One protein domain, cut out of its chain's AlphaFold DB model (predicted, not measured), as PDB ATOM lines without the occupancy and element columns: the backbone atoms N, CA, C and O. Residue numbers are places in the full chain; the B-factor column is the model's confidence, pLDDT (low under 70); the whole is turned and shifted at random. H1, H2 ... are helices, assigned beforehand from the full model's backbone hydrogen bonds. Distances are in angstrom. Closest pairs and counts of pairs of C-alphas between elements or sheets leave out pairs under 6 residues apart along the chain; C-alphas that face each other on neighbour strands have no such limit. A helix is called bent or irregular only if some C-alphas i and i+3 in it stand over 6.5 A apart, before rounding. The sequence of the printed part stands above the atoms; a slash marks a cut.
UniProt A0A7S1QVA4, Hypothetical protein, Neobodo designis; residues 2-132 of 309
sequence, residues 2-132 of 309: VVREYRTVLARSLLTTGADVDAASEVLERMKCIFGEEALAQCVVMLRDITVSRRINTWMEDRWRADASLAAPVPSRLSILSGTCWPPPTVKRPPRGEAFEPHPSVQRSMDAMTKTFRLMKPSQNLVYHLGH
ATOM      1  N   VAL A   2     226.563 241.070  77.315       86.31
ATOM      2  CA  VAL A   2     226.611 241.707  78.648       86.31
ATOM      3  C   VAL A   2     225.273 241.705  79.402       86.31
ATOM      4  O   VAL A   2     225.213 241.245  80.533       86.31
ATOM      5  N   VAL A   3     224.165 242.121  78.776       88.50
ATOM      6  CA  VAL A   3     222.834 242.141  79.427       88.50
ATOM      7  C   VAL A   3     222.377 240.747  79.891       88.50
ATOM      8  O   VAL A   3     221.761 240.599  80.944       88.50
ATOM      9  N   ARG A   4     222.702 239.695  79.130       87.06
ATOM     10  CA  ARG A   4     222.331 238.310  79.466       87.06
ATOM     11  C   ARG A   4     223.149 237.782  80.645       87.06
ATOM     12  O   ARG A   4     222.607 237.071  81.494       87.06
ATOM     13  N   GLU A   5     224.433 238.113  80.675       89.12
ATOM     14  CA  GLU A   5     225.330 237.780  81.783       89.12
ATOM     15  C   GLU A   5     224.915 238.527  83.043       89.12
ATOM     16  O   GLU A   5     224.679 237.888  84.065       89.12
ATOM     17  N   TYR A   6     224.681 239.837  82.936       90.75
ATOM     18  CA  TYR A   6     224.166 240.651  84.029       90.75
ATOM     19  C   TYR A   6     222.866 240.077  84.594       90.75
ATOM     20  O   TYR A   6     222.775 239.857  85.795       90.75
ATOM     21  N   ARG A   7     221.897 239.713  83.742       89.81
ATOM     22  CA  ARG A   7     220.656 239.052  84.180       89.81
ATOM     23  C   ARG A   7     220.928 237.769  84.975       89.81
ATOM     24  O   ARG A   7     220.231 237.483  85.941       89.81
ATOM     25  N   THR A   8     221.931 236.987  84.580       89.00
ATOM     26  CA  THR A   8     222.300 235.738  85.267       89.00
ATOM     27  C   THR A   8     222.958 236.013  86.620       89.00
ATOM     28  O   THR A   8     222.618 235.360  87.605       89.00
ATOM     29  N   VAL A   9     223.851 237.000  86.688       89.56
ATOM     30  CA  VAL A   9     224.505 237.435  87.933       89.56
ATOM     31  C   VAL A   9     223.486 238.036  88.899       89.56
ATOM     32  O   VAL A   9     223.430 237.628  90.058       89.56
ATOM     33  N   LEU A  10     222.622 238.926  88.408       90.62
ATOM     34  CA  LEU A  10     221.536 239.527  89.172       90.62
ATOM     35  C   LEU A  10     220.608 238.448  89.735       90.62
ATOM     36  O   LEU A  10     220.291 238.476  90.917       90.62
ATOM     37  N   ALA A  11     220.220 237.455  88.930       89.50
ATOM     38  CA  ALA A  11     219.363 236.371  89.400       89.50
ATOM     39  C   ALA A  11     220.009 235.576  90.542       89.50
ATOM     40  O   ALA A  11     219.349 235.289  91.536       89.50
ATOM     41  N   ARG A  12     221.301 235.243  90.428       86.50
ATOM     42  CA  ARG A  12     222.033 234.536  91.492       86.50
ATOM     43  C   ARG A  12     222.118 235.385  92.756       86.50
ATOM     44  O   ARG A  12     221.840 234.871  93.831       86.50
ATOM     45  N   SER A  13     222.436 236.671  92.614       88.44
ATOM     46  CA  SER A  13     222.518 237.615  93.731       88.44
ATOM     47  C   SER A  13     221.171 237.818  94.426       88.44
ATOM     48  O   SER A  13     221.120 237.808  95.644       88.44
ATOM     49  N   LEU A  14     220.064 237.928  93.692       89.00
ATOM     50  CA  LEU A  14     218.738 238.141  94.281       89.00
ATOM     51  C   LEU A  14     218.183 236.919  95.025       89.00
ATOM     52  O   LEU A  14     217.347 237.070  95.915       89.00
ATOM     53  N   LEU A  15     218.617 235.712  94.654       85.00
ATOM     54  CA  LEU A  15     218.191 234.470  95.304       85.00
ATOM     55  C   LEU A  15     219.001 234.145  96.563       85.00
ATOM     56  O   LEU A  15     218.596 233.268  97.333       85.00
ATOM     57  N   THR A  16     220.112 234.842  96.817       82.12
ATOM     58  CA  THR A  16     220.789 234.728  98.110       82.12
ATOM     59  C   THR A  16     219.967 235.424  99.195       82.12
ATOM     60  O   THR A  16     219.260 236.410  98.983       82.12
ATOM     61  N   THR A  17     219.997 234.863 100.403       71.12
ATOM     62  CA  THR A  17     219.279 235.460 101.535       71.12
ATOM     63  C   THR A  17     219.954 236.761 101.941       71.12
ATOM     64  O   THR A  17     221.161 236.779 102.142       71.12
ATOM     65  N   GLY A  18     219.168 237.830 102.075       72.88
ATOM     66  CA  GLY A  18     219.685 239.150 102.444       72.88
ATOM     67  C   GLY A  18     220.171 239.999 101.269       72.88
ATOM     68  O   GLY A  18     220.852 240.987 101.503       72.88
ATOM     69  N   ALA A  19     219.822 239.647 100.025       80.00
ATOM     70  CA  ALA A  19     220.158 240.460  98.859       80.00
ATOM     71  C   ALA A  19     219.685 241.919  99.010       80.00
ATOM     72  O   ALA A  19     218.522 242.174  99.343       80.00
ATOM     73  N   ASP A  20     220.571 242.870  98.724       85.94
ATOM     74  CA  ASP A  20     220.240 244.291  98.701       85.94
ATOM     75  C   ASP A  20     219.561 244.644  97.368       85.94
ATOM     76  O   ASP A  20     220.187 244.701  96.306       85.94
ATOM     77  N   VAL A  21     218.241 244.823  97.426       88.75
ATOM     78  CA  VAL A  21     217.416 245.154  96.255       88.75
ATOM     79  C   VAL A  21     217.616 246.611  95.847       88.75
ATOM     80  O   VAL A  21     217.503 246.911  94.659       88.75
ATOM     81  N   ASP A  22     217.956 247.493  96.786       89.25
ATOM     82  CA  ASP A  22     218.113 248.922  96.526       89.25
ATOM     83  C   ASP A  22     219.432 249.171  95.789       89.25
ATOM     84  O   ASP A  22     219.440 249.811  94.734       89.25
ATOM     85  N   ALA A  23     220.519 248.541  96.245       90.00
ATOM     86  CA  ALA A  23     221.794 248.553  95.529       90.00
ATOM     87  C   ALA A  23     221.663 247.954  94.116       90.00
ATOM     88  O   ALA A  23     222.168 248.512  93.138       90.00
ATOM     89  N   ALA A  24     220.945 246.835  93.978       90.25
ATOM     90  CA  ALA A  24     220.694 246.229  92.673       90.25
ATOM     91  C   ALA A  24     219.839 247.131  91.761       90.25
ATOM     92  O   ALA A  24     220.077 247.176  90.551       90.25
ATOM     93  N   SER A  25     218.884 247.875  92.329       91.81
ATOM     94  CA  SER A  25     218.067 248.854  91.607       91.81
ATOM     95  C   SER A  25     218.900 250.033  91.110       91.81
ATOM     96  O   SER A  25     218.748 250.434  89.960       91.81
ATOM     97  N   GLU A  26     219.813 250.565  91.922       92.69
ATOM     98  CA  GLU A  26     220.678 251.677  91.514       92.69
ATOM     99  C   GLU A  26     221.579 251.290  90.332       92.69
ATOM    100  O   GLU A  26     221.694 252.026  89.347       92.69
ATOM    101  N   VAL A  27     222.185 250.099  90.391       91.69
ATOM    102  CA  VAL A  27     222.987 249.563  89.281       91.69
ATOM    103  C   VAL A  27     222.130 249.401  88.026       91.69
ATOM    104  O   VAL A  27     222.579 249.735  86.927       91.69
ATOM    105  N   LEU A  28     220.889 248.932  88.179       93.19
ATOM    106  CA  LEU A  28     219.971 248.762  87.063       93.19
ATOM    107  C   LEU A  28     219.632 250.095  86.385       93.19
ATOM    108  O   LEU A  28     219.665 250.162  85.158       93.19
ATOM    109  N   GLU A  29     219.368 251.157  87.150       93.50
ATOM    110  CA  GLU A  29     219.097 252.493  86.597       93.50
ATOM    111  C   GLU A  29     220.288 253.033  85.796       93.50
ATOM    112  O   GLU A  29     220.125 253.520  84.678       93.50
ATOM    113  N   ARG A  30     221.517 252.847  86.295       93.38
ATOM    114  CA  ARG A  30     222.732 253.219  85.548       93.38
ATOM    115  C   ARG A  30     222.857 252.441  84.237       93.38
ATOM    116  O   ARG A  30     223.227 253.010  83.212       93.38
ATOM    117  N   MET A  31     222.535 251.147  84.247       91.31
ATOM    118  CA  MET A  31     222.575 250.325  83.036       91.31
ATOM    119  C   MET A  31     221.476 250.702  82.034       91.31
ATOM    120  O   MET A  31     221.728 250.635  80.829       91.31
ATOM    121  N   LYS A  32     220.296 251.142  82.490       93.69
ATOM    122  CA  LYS A  32     219.222 251.637  81.610       93.69
ATOM    123  C   LYS A  32     219.654 252.861  80.810       93.69
ATOM    124  O   LYS A  32     219.327 252.936  79.631       93.69
ATOM    125  N   CYS A  33     220.450 253.759  81.393       92.50
ATOM    126  CA  CYS A  33     220.995 254.912  80.667       92.50
ATOM    127  C   CYS A  33     221.887 254.511  79.478       92.50
ATOM    128  O   CYS A  33     221.981 255.257  78.508       92.50
ATOM    129  N   ILE A  34     222.546 253.348  79.549       92.19
ATOM    130  CA  ILE A  34     223.500 252.886  78.530       92.19
ATOM    131  C   ILE A  34     222.815 251.995  77.489       92.19
ATOM    132  O   ILE A  34     223.039 252.149  76.292       92.19
ATOM    133  N   PHE A  35     222.003 251.036  77.941       90.56
ATOM    134  CA  PHE A  35     221.431 249.990  77.086       90.56
ATOM    135  C   PHE A  35     219.960 250.222  76.719       90.56
ATOM    136  O   PHE A  35     219.417 249.476  75.904       90.56
ATOM    137  N   GLY A  36     219.318 251.231  77.309       90.62
ATOM    138  CA  GLY A  36     217.886 251.474  77.189       90.62
ATOM    139  C   GLY A  36     217.046 250.606  78.130       90.62
ATOM    140  O   GLY A  36     217.500 249.608  78.698       90.62
ATOM    141  N   GLU A  37     215.786 250.999  78.302       90.38
ATOM    142  CA  GLU A  37     214.862 250.361  79.245       90.38
ATOM    143  C   GLU A  37     214.383 248.981  78.770       90.38
ATOM    144  O   GLU A  37     214.297 248.039  79.560       90.38
ATOM    145  N   GLU A  38     214.147 248.824  77.466       90.06
ATOM    146  CA  GLU A  38     213.611 247.592  76.882       90.06
ATOM    147  C   GLU A  38     214.554 246.395  77.077       90.06
ATOM    148  O   GLU A  38     214.123 245.307  77.469       90.06
ATOM    149  N   ALA A  39     215.863 246.608  76.903       88.06
ATOM    150  CA  ALA A  39     216.873 245.567  77.081       88.06
ATOM    151  C   ALA A  39     216.908 245.013  78.518       88.06
ATOM    152  O   ALA A  39     217.282 243.859  78.738       88.06
ATOM    153  N   LEU A  40     216.509 245.827  79.500       91.56
ATOM    154  CA  LEU A  40     216.583 245.525  80.928       91.56
ATOM    155  C   LEU A  40     215.218 245.268  81.571       91.56
ATOM    156  O   LEU A  40     215.159 244.990  82.771       91.56
ATOM    157  N   ALA A  41     214.136 245.267  80.788       91.81
ATOM    158  CA  ALA A  41     212.773 245.070  81.278       91.81
ATOM    159  C   ALA A  41     212.628 243.802  82.142       91.81
ATOM    160  O   ALA A  41     211.988 243.817  83.191       91.81
ATOM    161  N   GLN A  42     213.294 242.706  81.762       91.44
ATOM    162  CA  GLN A  42     213.277 241.460  82.540       91.44
ATOM    163  C   GLN A  42     213.962 241.600  83.906       91.44
ATOM    164  O   GLN A  42     213.476 241.046  84.888       91.44
ATOM    165  N   CYS A  43     215.052 242.365  83.990       92.00
ATOM    166  CA  CYS A  43     215.752 242.620  85.250       92.00
ATOM    167  C   CYS A  43     214.893 243.473  86.200       92.00
ATOM    168  O   CYS A  43     214.875 243.219  87.402       92.00
ATOM    169  N   VAL A  44     214.118 244.426  85.661       92.94
ATOM    170  CA  VAL A  44     213.142 245.212  86.440       92.94
ATOM    171  C   VAL A  44     212.070 244.302  87.045       92.94
ATOM    172  O   VAL A  44     211.748 244.419  88.228       92.94
ATOM    173  N   VAL A  45     211.542 243.358  86.257       93.62
ATOM    174  CA  VAL A  45     210.565 242.376  86.753       93.62
ATOM    175  C   VAL A  45     211.171 241.509  87.858       93.62
ATOM    176  O   VAL A  45     210.521 241.310  88.879       93.62
ATOM    177  N   MET A  46     212.424 241.063  87.720       92.69
ATOM    178  CA  MET A  46     213.101 240.275  88.758       92.69
ATOM    179  C   MET A  46     213.218 241.029  90.094       92.69
ATOM    180  O   MET A  46     212.936 240.447  91.140       92.69
ATOM    181  N   LEU A  47     213.579 242.318  90.084       93.12
ATOM    182  CA  LEU A  47     213.607 243.129  91.312       93.12
ATOM    183  C   LEU A  47     212.209 243.267  91.922       93.12
ATOM    184  O   LEU A  47     212.026 243.083  93.127       93.12
ATOM    185  N   ARG A  48     211.203 243.528  91.080       93.12
ATOM    186  CA  ARG A  48     209.807 243.620  91.515       93.12
ATOM    187  C   ARG A  48     209.324 242.319  92.152       93.12
ATOM    188  O   ARG A  48     208.643 242.381  93.174       93.12
ATOM    189  N   ASP A  49     209.681 241.168  91.591       92.69
ATOM    190  CA  ASP A  49     209.330 239.852  92.129       92.69
ATOM    191  C   ASP A  49     209.860 239.672  93.557       92.69
ATOM    192  O   ASP A  49     209.116 239.238  94.440       92.69
ATOM    193  N   ILE A  50     211.109 240.068  93.829       91.94
ATOM    194  CA  ILE A  50     211.694 239.987  95.178       91.94
ATOM    195  C   ILE A  50     210.994 240.939  96.149       91.94
ATOM    196  O   ILE A  50     210.643 240.536  97.261       91.94
ATOM    197  N   THR A  51     210.724 242.178  95.740       92.19
ATOM    198  CA  THR A  51     210.003 243.149  96.578       92.19
ATOM    199  C   THR A  51     208.586 242.675  96.900       92.19
ATOM    200  O   THR A  51     208.144 242.729  98.051       92.19
ATOM    201  N   VAL A  52     207.874 242.142  95.905       91.81
ATOM    202  CA  VAL A  52     206.543 241.551  96.093       91.81
ATOM    203  C   VAL A  52     206.622 240.318  96.994       91.81
ATOM    204  O   VAL A  52     205.789 240.177  97.886       91.81
ATOM    205  N   SER A  53     207.638 239.469  96.834       92.19
ATOM    206  CA  SER A  53     207.865 238.304  97.697       92.19
ATOM    207  C   SER A  53     208.038 238.704  99.161       92.19
ATOM    208  O   SER A  53     207.408 238.107 100.032       92.19
ATOM    209  N   ARG A  54     208.818 239.757  99.449       92.06
ATOM    210  CA  ARG A  54     208.974 240.299 100.812       92.06
ATOM    211  C   ARG A  54     207.635 240.727 101.402       92.06
ATOM    212  O   ARG A  54     207.298 240.298 102.499       92.06
ATOM    213  N   ARG A  55     206.842 241.491 100.646       92.88
ATOM    214  CA  ARG A  55     205.508 241.935 101.082       92.88
ATOM    215  C   ARG A  55     204.571 240.759 101.362       92.88
ATOM    216  O   ARG A  55     203.813 240.795 102.328       92.88
ATOM    217  N   ILE A  56     204.617 239.726 100.523       92.50
ATOM    218  CA  ILE A  56     203.803 238.522 100.702       92.50
ATOM    219  C   ILE A  56     204.236 237.762 101.957       92.50
ATOM    220  O   ILE A  56     203.375 237.352 102.727       92.50
ATOM    221  N   ASN A  57     205.541 237.637 102.207       92.69
ATOM    222  CA  ASN A  57     206.055 237.021 103.431       92.69
ATOM    223  C   ASN A  57     205.601 237.776 104.684       92.69
ATOM    224  O   ASN A  57     205.075 237.139 105.587       92.69
ATOM    225  N   THR A  58     205.702 239.109 104.716       92.94
ATOM    226  CA  THR A  58     205.206 239.907 105.852       92.94
ATOM    227  C   THR A  58     203.716 239.678 106.093       92.94
ATOM    228  O   THR A  58     203.307 239.416 107.218       92.94
ATOM    229  N   TRP A  59     202.905 239.680 105.030       93.69
ATOM    230  CA  TRP A  59     201.476 239.397 105.157       93.69
ATOM    231  C   TRP A  59     201.194 237.980 105.678       93.69
ATOM    232  O   TRP A  59     200.301 237.795 106.503       93.69
ATOM    233  N   MET A  60     201.941 236.971 105.212       91.25
ATOM    234  CA  MET A  60     201.788 235.591 105.691       91.25
ATOM    235  C   MET A  60     202.183 235.473 107.164       91.25
ATOM    236  O   MET A  60     201.454 234.849 107.928       91.25
ATOM    237  N   GLU A  61     203.279 236.114 107.575       91.00
ATOM    238  CA  GLU A  61     203.715 236.164 108.972       91.00
ATOM    239  C   GLU A  61     202.652 236.825 109.867       91.00
ATOM    240  O   GLU A  61     202.310 236.279 110.917       91.00
ATOM    241  N   ASP A  62     202.064 237.948 109.443       91.31
ATOM    242  CA  ASP A  62     200.973 238.609 110.170       91.31
ATOM    243  C   ASP A  62     199.737 237.704 110.278       91.31
ATOM    244  O   ASP A  62     199.122 237.594 111.344       91.31
ATOM    245  N   ARG A  63     199.391 236.997 109.195       90.44
ATOM    246  CA  ARG A  63     198.261 236.061 109.183       90.44
ATOM    247  C   ARG A  63     198.494 234.872 110.113       90.44
ATOM    248  O   ARG A  63     197.554 234.465 110.787       90.44
ATOM    249  N   TRP A  64     199.715 234.347 110.177       89.62
ATOM    250  CA  TRP A  64     200.088 233.268 111.094       89.62
ATOM    251  C   TRP A  64     200.058 233.703 112.556       89.62
ATOM    252  O   TRP A  64     199.641 232.920 113.405       89.62
ATOM    253  N   ARG A  65     200.433 234.953 112.859       87.88
ATOM    254  CA  ARG A  65     200.274 235.507 114.214       87.88
ATOM    255  C   ARG A  65     198.803 235.656 114.606       87.88
ATOM    256  O   ARG A  65     198.468 235.454 115.767       87.88
ATOM    257  N   ALA A  66     197.934 235.989 113.652       89.88
ATOM    258  CA  ALA A  66     196.497 236.109 113.892       89.88
ATOM    259  C   ALA A  66     195.775 234.752 113.986       89.88
ATOM    260  O   ALA A  66     194.746 234.648 114.648       89.88
ATOM    261  N   ASP A  67     196.274 233.725 113.295       88.00
ATOM    262  CA  ASP A  67     195.647 232.408 113.211       88.00
ATOM    263  C   ASP A  67     196.706 231.303 113.192       88.00
ATOM    264  O   ASP A  67     197.238 230.912 112.148       88.00
ATOM    265  N   ALA A  68     196.980 230.779 114.387       83.50
ATOM    266  CA  ALA A  68     197.963 229.727 114.602       83.50
ATOM    267  C   ALA A  68     197.624 228.419 113.862       83.50
ATOM    268  O   ALA A  68     198.523 227.627 113.598       83.50
ATOM    269  N   SER A  69     196.361 228.193 113.467       82.19
ATOM    270  CA  SER A  69     195.965 226.989 112.716       82.19
ATOM    271  C   SER A  69     196.498 226.969 111.275       82.19
ATOM    272  O   SER A  69     196.525 225.921 110.624       82.19
ATOM    273  N   LEU A  70     196.910 228.134 110.765       78.56
ATOM    274  CA  LEU A  70     197.498 228.307 109.438       78.56
ATOM    275  C   LEU A  70     199.027 228.371 109.470       78.56
ATOM    276  O   LEU A  70     199.647 228.316 108.405       78.56
ATOM    277  N   ALA A  71     199.623 228.511 110.656       77.62
ATOM    278  CA  ALA A  71     201.057 228.686 110.813       77.62
ATOM    279  C   ALA A  71     201.831 227.458 110.316       77.62
ATOM    280  O   ALA A  71     201.466 226.310 110.584       77.62
ATOM    281  N   ALA A  72     202.920 227.706 109.587       78.75
ATOM    282  CA  ALA A  72     203.848 226.646 109.226       78.75
ATOM    283  C   ALA A  72     204.515 226.083 110.497       78.75
ATOM    284  O   ALA A  72     204.855 226.862 111.391       78.75
ATOM    285  N   PRO A  73     204.762 224.760 110.579       79.44
ATOM    286  CA  PRO A  73     205.438 224.153 111.729       79.44
ATOM    287  C   PRO A  73     206.834 224.732 111.996       79.44
ATOM    288  O   PRO A  73     207.308 224.714 113.127       79.44
ATOM    289  N   VAL A  74     207.491 225.233 110.948       81.31
ATOM    290  CA  VAL A  74     208.824 225.840 110.998       81.31
ATOM    291  C   VAL A  74     208.755 227.230 110.356       81.31
ATOM    292  O   VAL A  74     208.092 227.369 109.319       81.31
ATOM    293  N   PRO A  75     209.450 228.251 110.899       82.69
ATOM    294  CA  PRO A  75     209.563 229.561 110.263       82.69
ATOM    295  C   PRO A  75     210.036 229.425 108.815       82.69
ATOM    296  O   PRO A  75     211.140 228.957 108.546       82.69
ATOM    297  N   SER A  76     209.174 229.803 107.874       86.38
ATOM    298  CA  SER A  76     209.389 229.564 106.447       86.38
ATOM    299  C   SER A  76     209.106 230.831 105.648       86.38
ATOM    300  O   SER A  76     208.206 231.598 105.984       86.38
ATOM    301  N   ARG A  77     209.874 231.056 104.577       89.12
ATOM    302  CA  ARG A  77     209.723 232.205 103.673       89.12
ATOM    303  C   ARG A  77     209.686 231.732 102.228       89.12
ATOM    304  O   ARG A  77     210.382 230.785 101.868       89.12
ATOM    305  N   LEU A  78     208.906 232.421 101.399       89.44
ATOM    306  CA  LEU A  78     208.786 232.144  99.971       89.44
ATOM    307  C   LEU A  78     209.432 233.246  99.129       89.44
ATOM    308  O   LEU A  78     209.226 234.436  99.374       89.44
ATOM    309  N   SER A  79     210.145 232.835  98.084       89.06
ATOM    310  CA  SER A  79     210.545 233.704  96.976       89.06
ATOM    311  C   SER A  79     209.679 233.358  95.770       89.06
ATOM    312  O   SER A  79     209.814 232.282  95.190       89.06
ATOM    313  N   ILE A  80     208.748 234.244  95.430       90.19
ATOM    314  CA  ILE A  80     207.777 234.068  94.352       90.19
ATOM    315  C   ILE A  80     208.334 234.750  93.110       90.19
ATOM    316  O   ILE A  80     208.492 235.969  93.078       90.19
ATOM    317  N   LEU A  81     208.638 233.946  92.096       89.75
ATOM    318  CA  LEU A  81     209.333 234.386  90.892       89.75
ATOM    319  C   LEU A  81     208.398 234.321  89.683       89.75
ATOM    320  O   LEU A  81     207.582 233.405  89.562       89.75
ATOM    321  N   SER A  82     208.547 235.257  88.752       87.19
ATOM    322  CA  SER A  82     207.898 235.188  87.444       87.19
ATOM    323  C   SER A  82     208.538 234.102  86.566       87.19
ATOM    324  O   SER A  82     209.753 234.020  86.407       87.19
ATOM    325  N   GLY A  83     207.723 233.244  85.948       79.06
ATOM    326  CA  GLY A  83     208.242 232.089  85.198       79.06
ATOM    327  C   GLY A  83     209.005 232.435  83.910       79.06
ATOM    328  O   GLY A  83     209.819 231.637  83.454       79.06
ATOM    329  N   THR A  84     208.756 233.602  83.308       82.56
ATOM    330  CA  THR A  84     209.263 233.967  81.970       82.56
ATOM    331  C   THR A  84     210.429 234.956  81.981       82.56
ATOM    332  O   THR A  84     211.159 235.040  80.994       82.56
ATOM    333  N   CYS A  85     210.623 235.709  83.068       85.88
ATOM    334  CA  CYS A  85     211.634 236.773  83.129       85.88
ATOM    335  C   CYS A  85     212.964 236.314  83.738       85.88
ATOM    336  O   CYS A  85     213.996 236.947  83.515       85.88
ATOM    337  N   TRP A  86     212.958 235.197  84.464       88.94
ATOM    338  CA  TRP A  86     214.144 234.666  85.125       88.94
ATOM    339  C   TRP A  86     214.980 233.788  84.184       88.94
ATOM    340  O   TRP A  86     214.439 233.073  83.334       88.94
ATOM    341  N   PRO A  87     216.318 233.828  84.292       85.00
ATOM    342  CA  PRO A  87     217.186 233.109  83.378       85.00
ATOM    343  C   PRO A  87     217.052 231.577  83.534       85.00
ATOM    344  O   PRO A  87     216.843 231.060  84.631       85.00
ATOM    345  N   PRO A  88     217.233 230.801  82.450       65.44
ATOM    346  CA  PRO A  88     217.008 229.361  82.472       65.44
ATOM    347  C   PRO A  88     217.789 228.560  83.533       65.44
ATOM    348  O   PRO A  88     217.211 227.601  84.013       65.44
ATOM    349  N   PRO A  89     219.026 228.860  83.980       56.78
ATOM    350  CA  PRO A  89     219.619 228.086  85.078       56.78
ATOM    351  C   PRO A  89     218.955 228.322  86.449       56.78
ATOM    352  O   PRO A  89     219.088 227.459  87.305       56.78
ATOM    353  N   THR A  90     218.211 229.420  86.662       54.12
ATOM    354  CA  THR A  90     217.590 229.732  87.966       54.12
ATOM    355  C   THR A  90     216.166 229.200  88.121       54.12
ATOM    356  O   THR A  90     215.700 228.994  89.236       54.12
ATOM    357  N   VAL A  91     215.470 228.939  87.010       51.22
ATOM    358  CA  VAL A  91     214.090 228.402  87.000       51.22
ATOM    359  C   VAL A  91     213.999 227.049  86.285       51.22
ATOM    360  O   VAL A  91     212.936 226.428  86.239       51.22
ATOM    361  N   LYS A  92     215.117 226.507  85.781       43.56
ATOM    362  CA  LYS A  92     215.133 225.127  85.287       43.56
ATOM    363  C   LYS A  92     214.695 224.187  86.410       43.56
ATOM    364  O   LYS A  92     215.268 224.150  87.498       43.56
ATOM    365  N   ARG A  93     213.651 223.417  86.087       44.22
ATOM    366  CA  ARG A  93     213.318 222.114  86.671       44.22
ATOM    367  C   ARG A  93     214.630 221.362  86.962       44.22
ATOM    368  O   ARG A  93     215.557 221.539  86.164       44.22
ATOM    369  N   PRO A  94     214.730 220.578  88.056       44.59
ATOM    370  CA  PRO A  94     215.922 219.783  88.342       44.59
ATOM    371  C   PRO A  94     216.490 219.200  87.039       44.59
ATOM    372  O   PRO A  94     215.718 218.717  86.201       44.59
ATOM    373  N   PRO A  95     217.796 219.372  86.781       38.84
ATOM    374  CA  PRO A  95     218.392 218.858  85.565       38.84
ATOM    375  C   PRO A  95     218.182 217.344  85.579       38.84
ATOM    376  O   PRO A  95     218.662 216.683  86.493       38.84
ATOM    377  N   ARG A  96     217.494 216.829  84.548       42.97
ATOM    378  CA  ARG A  96     216.968 215.451  84.413       42.97
ATOM    379  C   ARG A  96     215.633 215.282  85.142       42.97
ATOM    380  O   ARG A  96     215.477 215.741  86.259       42.97
ATOM    381  N   GLY A  97     214.657 214.667  84.474       45.31
ATOM    382  CA  GLY A  97     213.263 214.515  84.906       45.31
ATOM    383  C   GLY A  97     213.026 213.677  86.167       45.31
ATOM    384  O   GLY A  97     212.197 212.777  86.142       45.31
ATOM    385  N   GLU A  98     213.710 213.981  87.261       56.09
ATOM    386  CA  GLU A  98     213.556 213.334  88.556       56.09
ATOM    387  C   GLU A  98     212.650 214.210  89.424       56.09
ATOM    388  O   GLU A  98     212.966 215.356  89.759       56.09
ATOM    389  N   ALA A  99     211.460 213.695  89.720       64.75
ATOM    390  CA  ALA A  99     210.547 214.307  90.668       64.75
ATOM    391  C   ALA A  99     211.100 214.054  92.074       64.75
ATOM    392  O   ALA A  99     211.046 212.936  92.560       64.75
ATOM    393  N   PHE A 100     211.658 215.085  92.705       81.38
ATOM    394  CA  PHE A 100     212.128 214.996  94.083       81.38
ATOM    395  C   PHE A 100     210.984 215.310  95.052       81.38
ATOM    396  O   PHE A 100     210.412 216.403  94.993       81.38
ATOM    397  N   GLU A 101     210.688 214.374  95.952       88.69
ATOM    398  CA  GLU A 101     209.753 214.574  97.062       88.69
ATOM    399  C   GLU A 101     210.531 214.790  98.371       88.69
ATOM    400  O   GLU A 101     211.303 213.916  98.784       88.69
ATOM    401  N   PRO A 102     210.378 215.958  99.026       88.75
ATOM    402  CA  PRO A 102     211.095 216.253 100.255       88.75
ATOM    403  C   PRO A 102     210.557 215.441 101.436       88.75
ATOM    404  O   PRO A 102     209.479 214.848 101.391       88.75
ATOM    405  N   HIS A 103     211.319 215.440 102.529       92.81
ATOM    406  CA  HIS A 103     210.919 214.799 103.778       92.81
ATOM    407  C   HIS A 103     209.545 215.316 104.273       92.81
ATOM    408  O   HIS A 103     209.279 216.518 104.144       92.81
ATOM    409  N   PRO A 104     208.682 214.483 104.898       91.12
ATOM    410  CA  PRO A 104     207.350 214.898 105.344       91.12
ATOM    411  C   PRO A 104     207.331 216.134 106.246       91.12
ATOM    412  O   PRO A 104     206.390 216.922 106.178       91.12
ATOM    413  N   SER A 105     208.357 216.346 107.077       89.88
ATOM    414  CA  SER A 105     208.452 217.559 107.906       89.88
ATOM    415  C   SER A 105     208.587 218.832 107.061       89.88
ATOM    416  O   SER A 105     207.899 219.818 107.320       89.88
ATOM    417  N   VAL A 106     209.409 218.792 106.008       90.19
ATOM    418  CA  VAL A 106     209.599 219.897 105.062       90.19
ATOM    419  C   VAL A 106     208.339 220.083 104.217       90.19
ATOM    420  O   VAL A 106     207.876 221.212 104.047       90.19
ATOM    421  N   GLN A 107     207.735 218.981 103.759       91.31
ATOM    422  CA  GLN A 107     206.505 219.008 102.969       91.31
ATOM    423  C   GLN A 107     205.349 219.672 103.732       91.31
ATOM    424  O   GLN A 107     204.676 220.533 103.175       91.31
ATOM    425  N   ARG A 108     205.164 219.374 105.027       91.75
ATOM    426  CA  ARG A 108     204.130 220.028 105.859       91.75
ATOM    427  C   ARG A 108     204.287 221.549 105.900       91.75
ATOM    428  O   ARG A 108     203.296 222.269 105.793       91.75
ATOM    429  N   SER A 109     205.516 222.047 106.036       90.56
ATOM    430  CA  SER A 109     205.790 223.490 106.006       90.56
ATOM    431  C   SER A 109     205.493 224.095 104.633       90.56
ATOM    432  O   SER A 109     204.912 225.177 104.547       90.56
ATOM    433  N   MET A 110     205.820 223.384 103.550       90.75
ATOM    434  CA  MET A 110     205.471 223.802 102.188       90.75
ATOM    435  C   MET A 110     203.955 223.853 101.968       90.75
ATOM    436  O   MET A 110     203.440 224.838 101.435       90.75
ATOM    437  N   ASP A 111     203.219 222.851 102.438       91.25
ATOM    438  CA  ASP A 111     201.763 222.791 102.307       91.25
ATOM    439  C   ASP A 111     201.079 223.910 103.104       91.25
ATOM    440  O   ASP A 111     200.158 224.557 102.598       91.25
ATOM    441  N   ALA A 112     201.565 224.207 104.314       91.12
ATOM    442  CA  ALA A 112     201.081 225.323 105.128       91.12
ATOM    443  C   ALA A 112     201.306 226.680 104.437       91.12
ATOM    444  O   ALA A 112     200.393 227.512 104.366       91.12
ATOM    445  N   MET A 113     202.489 226.883 103.846       90.75
ATOM    446  CA  MET A 113     202.776 228.069 103.035       90.75
ATOM    447  C   MET A 113     201.853 228.158 101.815       90.75
ATOM    448  O   MET A 113     201.289 229.218 101.549       90.75
ATOM    449  N   THR A 114     201.631 227.046 101.107       91.81
ATOM    450  CA  THR A 114     200.717 227.001  99.954       91.81
ATOM    451  C   THR A 114     199.285 227.334 100.350       91.81
ATOM    452  O   THR A 114     198.622 228.125  99.678       91.81
ATOM    453  N   LYS A 115     198.799 226.766 101.457       91.06
ATOM    454  CA  LYS A 115     197.460 227.034 101.989       91.06
ATOM    455  C   LYS A 115     197.293 228.513 102.330       91.06
ATOM    456  O   LYS A 115     196.307 229.119 101.924       91.06
ATOM    457  N   THR A 116     198.273 229.097 103.015       90.75
ATOM    458  CA  THR A 116     198.249 230.514 103.406       90.75
ATOM    459  C   THR A 116     198.304 231.426 102.181       90.75
ATOM    460  O   THR A 116     197.525 232.371 102.075       90.75
ATOM    461  N   PHE A 117     199.153 231.109 101.203       91.19
ATOM    462  CA  PHE A 117     199.253 231.870  99.961       91.19
ATOM    463  C   PHE A 117     197.949 231.856  99.149       91.19
ATOM    464  O   PHE A 117     197.532 232.895  98.633       91.19
ATOM    465  N   ARG A 118     197.258 230.710  99.081       92.06
ATOM    466  CA  ARG A 118     195.961 230.589  98.390       92.06
ATOM    467  C   ARG A 118     194.878 231.495  98.976       92.06
ATOM    468  O   ARG A 118     193.998 231.914  98.232       92.06
ATOM    469  N   LEU A 119     194.952 231.836 100.265       91.31
ATOM    470  CA  LEU A 119     194.029 232.801 100.876       91.31
ATOM    471  C   LEU A 119     194.228 234.215 100.314       91.31
ATOM    472  O   LEU A 119     193.260 234.955 100.172       91.31
ATOM    473  N   MET A 120     195.466 234.586  99.982       89.19
ATOM    474  CA  MET A 120     195.767 235.883  99.370       89.19
ATOM    475  C   MET A 120     195.458 235.890  97.871       89.19
ATOM    476  O   MET A 120     194.909 236.861  97.352       89.19
ATOM    477  N   LYS A 121     195.866 234.836  97.155       90.12
ATOM    478  CA  LYS A 121     195.767 234.747  95.693       90.12
ATOM    479  C   LYS A 121     195.133 233.418  95.270       90.12
ATOM    480  O   LYS A 121     195.848 232.515  94.836       90.12
ATOM    481  N   PRO A 122     193.797 233.293  95.341       88.44
ATOM    482  CA  PRO A 122     193.109 232.025  95.092       88.44
ATOM    483  C   PRO A 122     193.202 231.550  93.636       88.44
ATOM    484  O   PRO A 122     193.114 230.356  93.375       88.44
ATOM    485  N   SER A 123     193.412 232.462  92.682       88.44
ATOM    486  CA  SER A 123     193.527 232.136  91.254       88.44
ATOM    487  C   SER A 123     194.919 231.653  90.826       88.44
ATOM    488  O   SER A 123     195.113 231.330  89.655       88.44
ATOM    489  N   GLN A 124     195.900 231.626  91.735       86.88
ATOM    490  CA  GLN A 124     197.290 231.295  91.417       86.88
ATOM    491  C   GLN A 124     197.723 229.990  92.086       86.88
ATOM    492  O   GLN A 124     197.490 229.768  93.272       86.88
ATOM    493  N   ASN A 125     198.418 229.146  91.323       82.88
ATOM    494  CA  ASN A 125     199.040 227.925  91.827       82.88
ATOM    495  C   ASN A 125     200.541 228.143  92.035       82.88
ATOM    496  O   ASN A 125     201.218 228.682  91.160       82.88
ATOM    497  N   LEU A 126     201.057 227.696  93.180       86.00
ATOM    498  CA  LEU A 126     202.488 227.700  93.468       86.00
ATOM    499  C   LEU A 126     203.142 226.431  92.922       86.00
ATOM    500  O   LEU A 126     202.654 225.325  93.145       86.00
ATOM    501  N   VAL A 127     204.272 226.608  92.244       85.50
ATOM    502  CA  VAL A 127     205.150 225.521  91.804       85.50
ATOM    503  C   VAL A 127     206.501 225.717  92.477       85.50
ATOM    504  O   VAL A 127     207.125 226.768  92.342       85.50
ATOM    505  N   TYR A 128     206.943 224.713  93.230       85.81
ATOM    506  CA  TYR A 128     208.181 224.793  93.995       85.81
ATOM    507  C   TYR A 128     209.399 224.417  93.151       85.81
ATOM    508  O   TYR A 128     209.453 223.352  92.540       85.81
ATOM    509  N   HIS A 129     210.419 225.272  93.192       83.00
ATOM    510  CA  HIS A 129     211.725 225.023  92.585       83.00
ATOM    511  C   HIS A 129     212.745 224.648  93.667       83.00
ATOM    512  O   HIS A 129     213.511 225.482  94.147       83.00
ATOM    513  N   LEU A 130     212.763 223.369  94.051       80.12
ATOM    514  CA  LEU A 130     213.563 222.870  95.181       80.12
ATOM    515  C   LEU A 130     215.084 222.968  94.978       80.12
ATOM    516  O   LEU A 130     215.820 222.980  95.958       80.12
ATOM    517  N   GLY A 131     215.560 223.107  93.735       76.81
ATOM    518  CA  GLY A 131     216.989 223.269  93.435       76.81
ATOM    519  C   GLY A 131     217.615 224.567  93.963       76.81
ATOM    520  O   GLY A 131     218.824 224.619  94.138       76.81
ATOM    521  N   HIS A 132     216.802 225.591  94.245       75.62
ATOM    522  CA  HIS A 132     217.250 226.876  94.803       75.62
ATOM    523  C   HIS A 132     216.700 227.126  96.211       75.62
ATOM    524  O   HIS A 132     216.899 228.198  96.781       75.62
TER     525      HIS A 132
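This is residues 2 to 132 of the 309 residues of the protein "Hypothetical protein" of Neobodo designis (UniProt A0A7S1QVA4). What shape is this? One long helix, H3, makes the length: its first part forms an up-and-down bundle with H1 and H2, each running against the one before, and its far part runs on beyond them to where H5 stands crosswise. A long link leads back to short H4 near H1, and another loops out from H4 to H5. What is it made of? The printed part has 131 residues with five named helices, H1 to H5 in that order, and no named strand: all helix. It is only just compact, close to loose, with a radius of gyration of the C-alphas of 16.5 A and spans of 51 by 37 by 27 A.

What touches H3, residues 37 to 66? With residues 39 to 51 alone it touches H2, residues 21 to 35, in a hairpin at a shallow tilt of 16 degrees; the closest C-alphas, Val 21 and Leu 47, are 6.6 A apart. With residues 39 to 50 alone it touches H1, residues 2 to 15, the same way at 8 degrees, a shallow tilt; the closest C-alphas, Arg 7 and Cys 43, are 6.2 A apart. Where is H5, residues 104 to 120? It is close to H3 but not clearly touching, about perpendicular at 78 degrees; the closest C-alphas, Met 60 and Thr 116, are 6.6 A apart. Are the backbones complete? Every O i to N i+4 pair is within hydrogen-bond range in H1, but 10 of 11 in H2, 24 of 26 in H3 and 11 of 13 in H5; H4, residues 88 to 91, is too short for one.

Where does H3 run? It spans 41.7 A, from C-alpha 37 at (214.862, 250.361, 79.245) to C-alpha 66 at (196.497, 236.109, 113.892), with a kink of 33 degrees near residue 44; it is irregular, C-alphas 39 and 42 being 7.7 A apart. How long are the others? H1 spans 20.0 A, H2 20.2 A and H5 24.7 A, ending at C-alpha 120 at (195.767, 235.883, 99.370).

How large is it? The C-alphas farthest apart, Ile 34 and Ser 69, are 51.0 A apart, and the printed part has no cut. Which links are long, and where is confidence low? The links H3 to H4 and H4 to H5 are long, and residues 88 to 99 have pLDDT under 70.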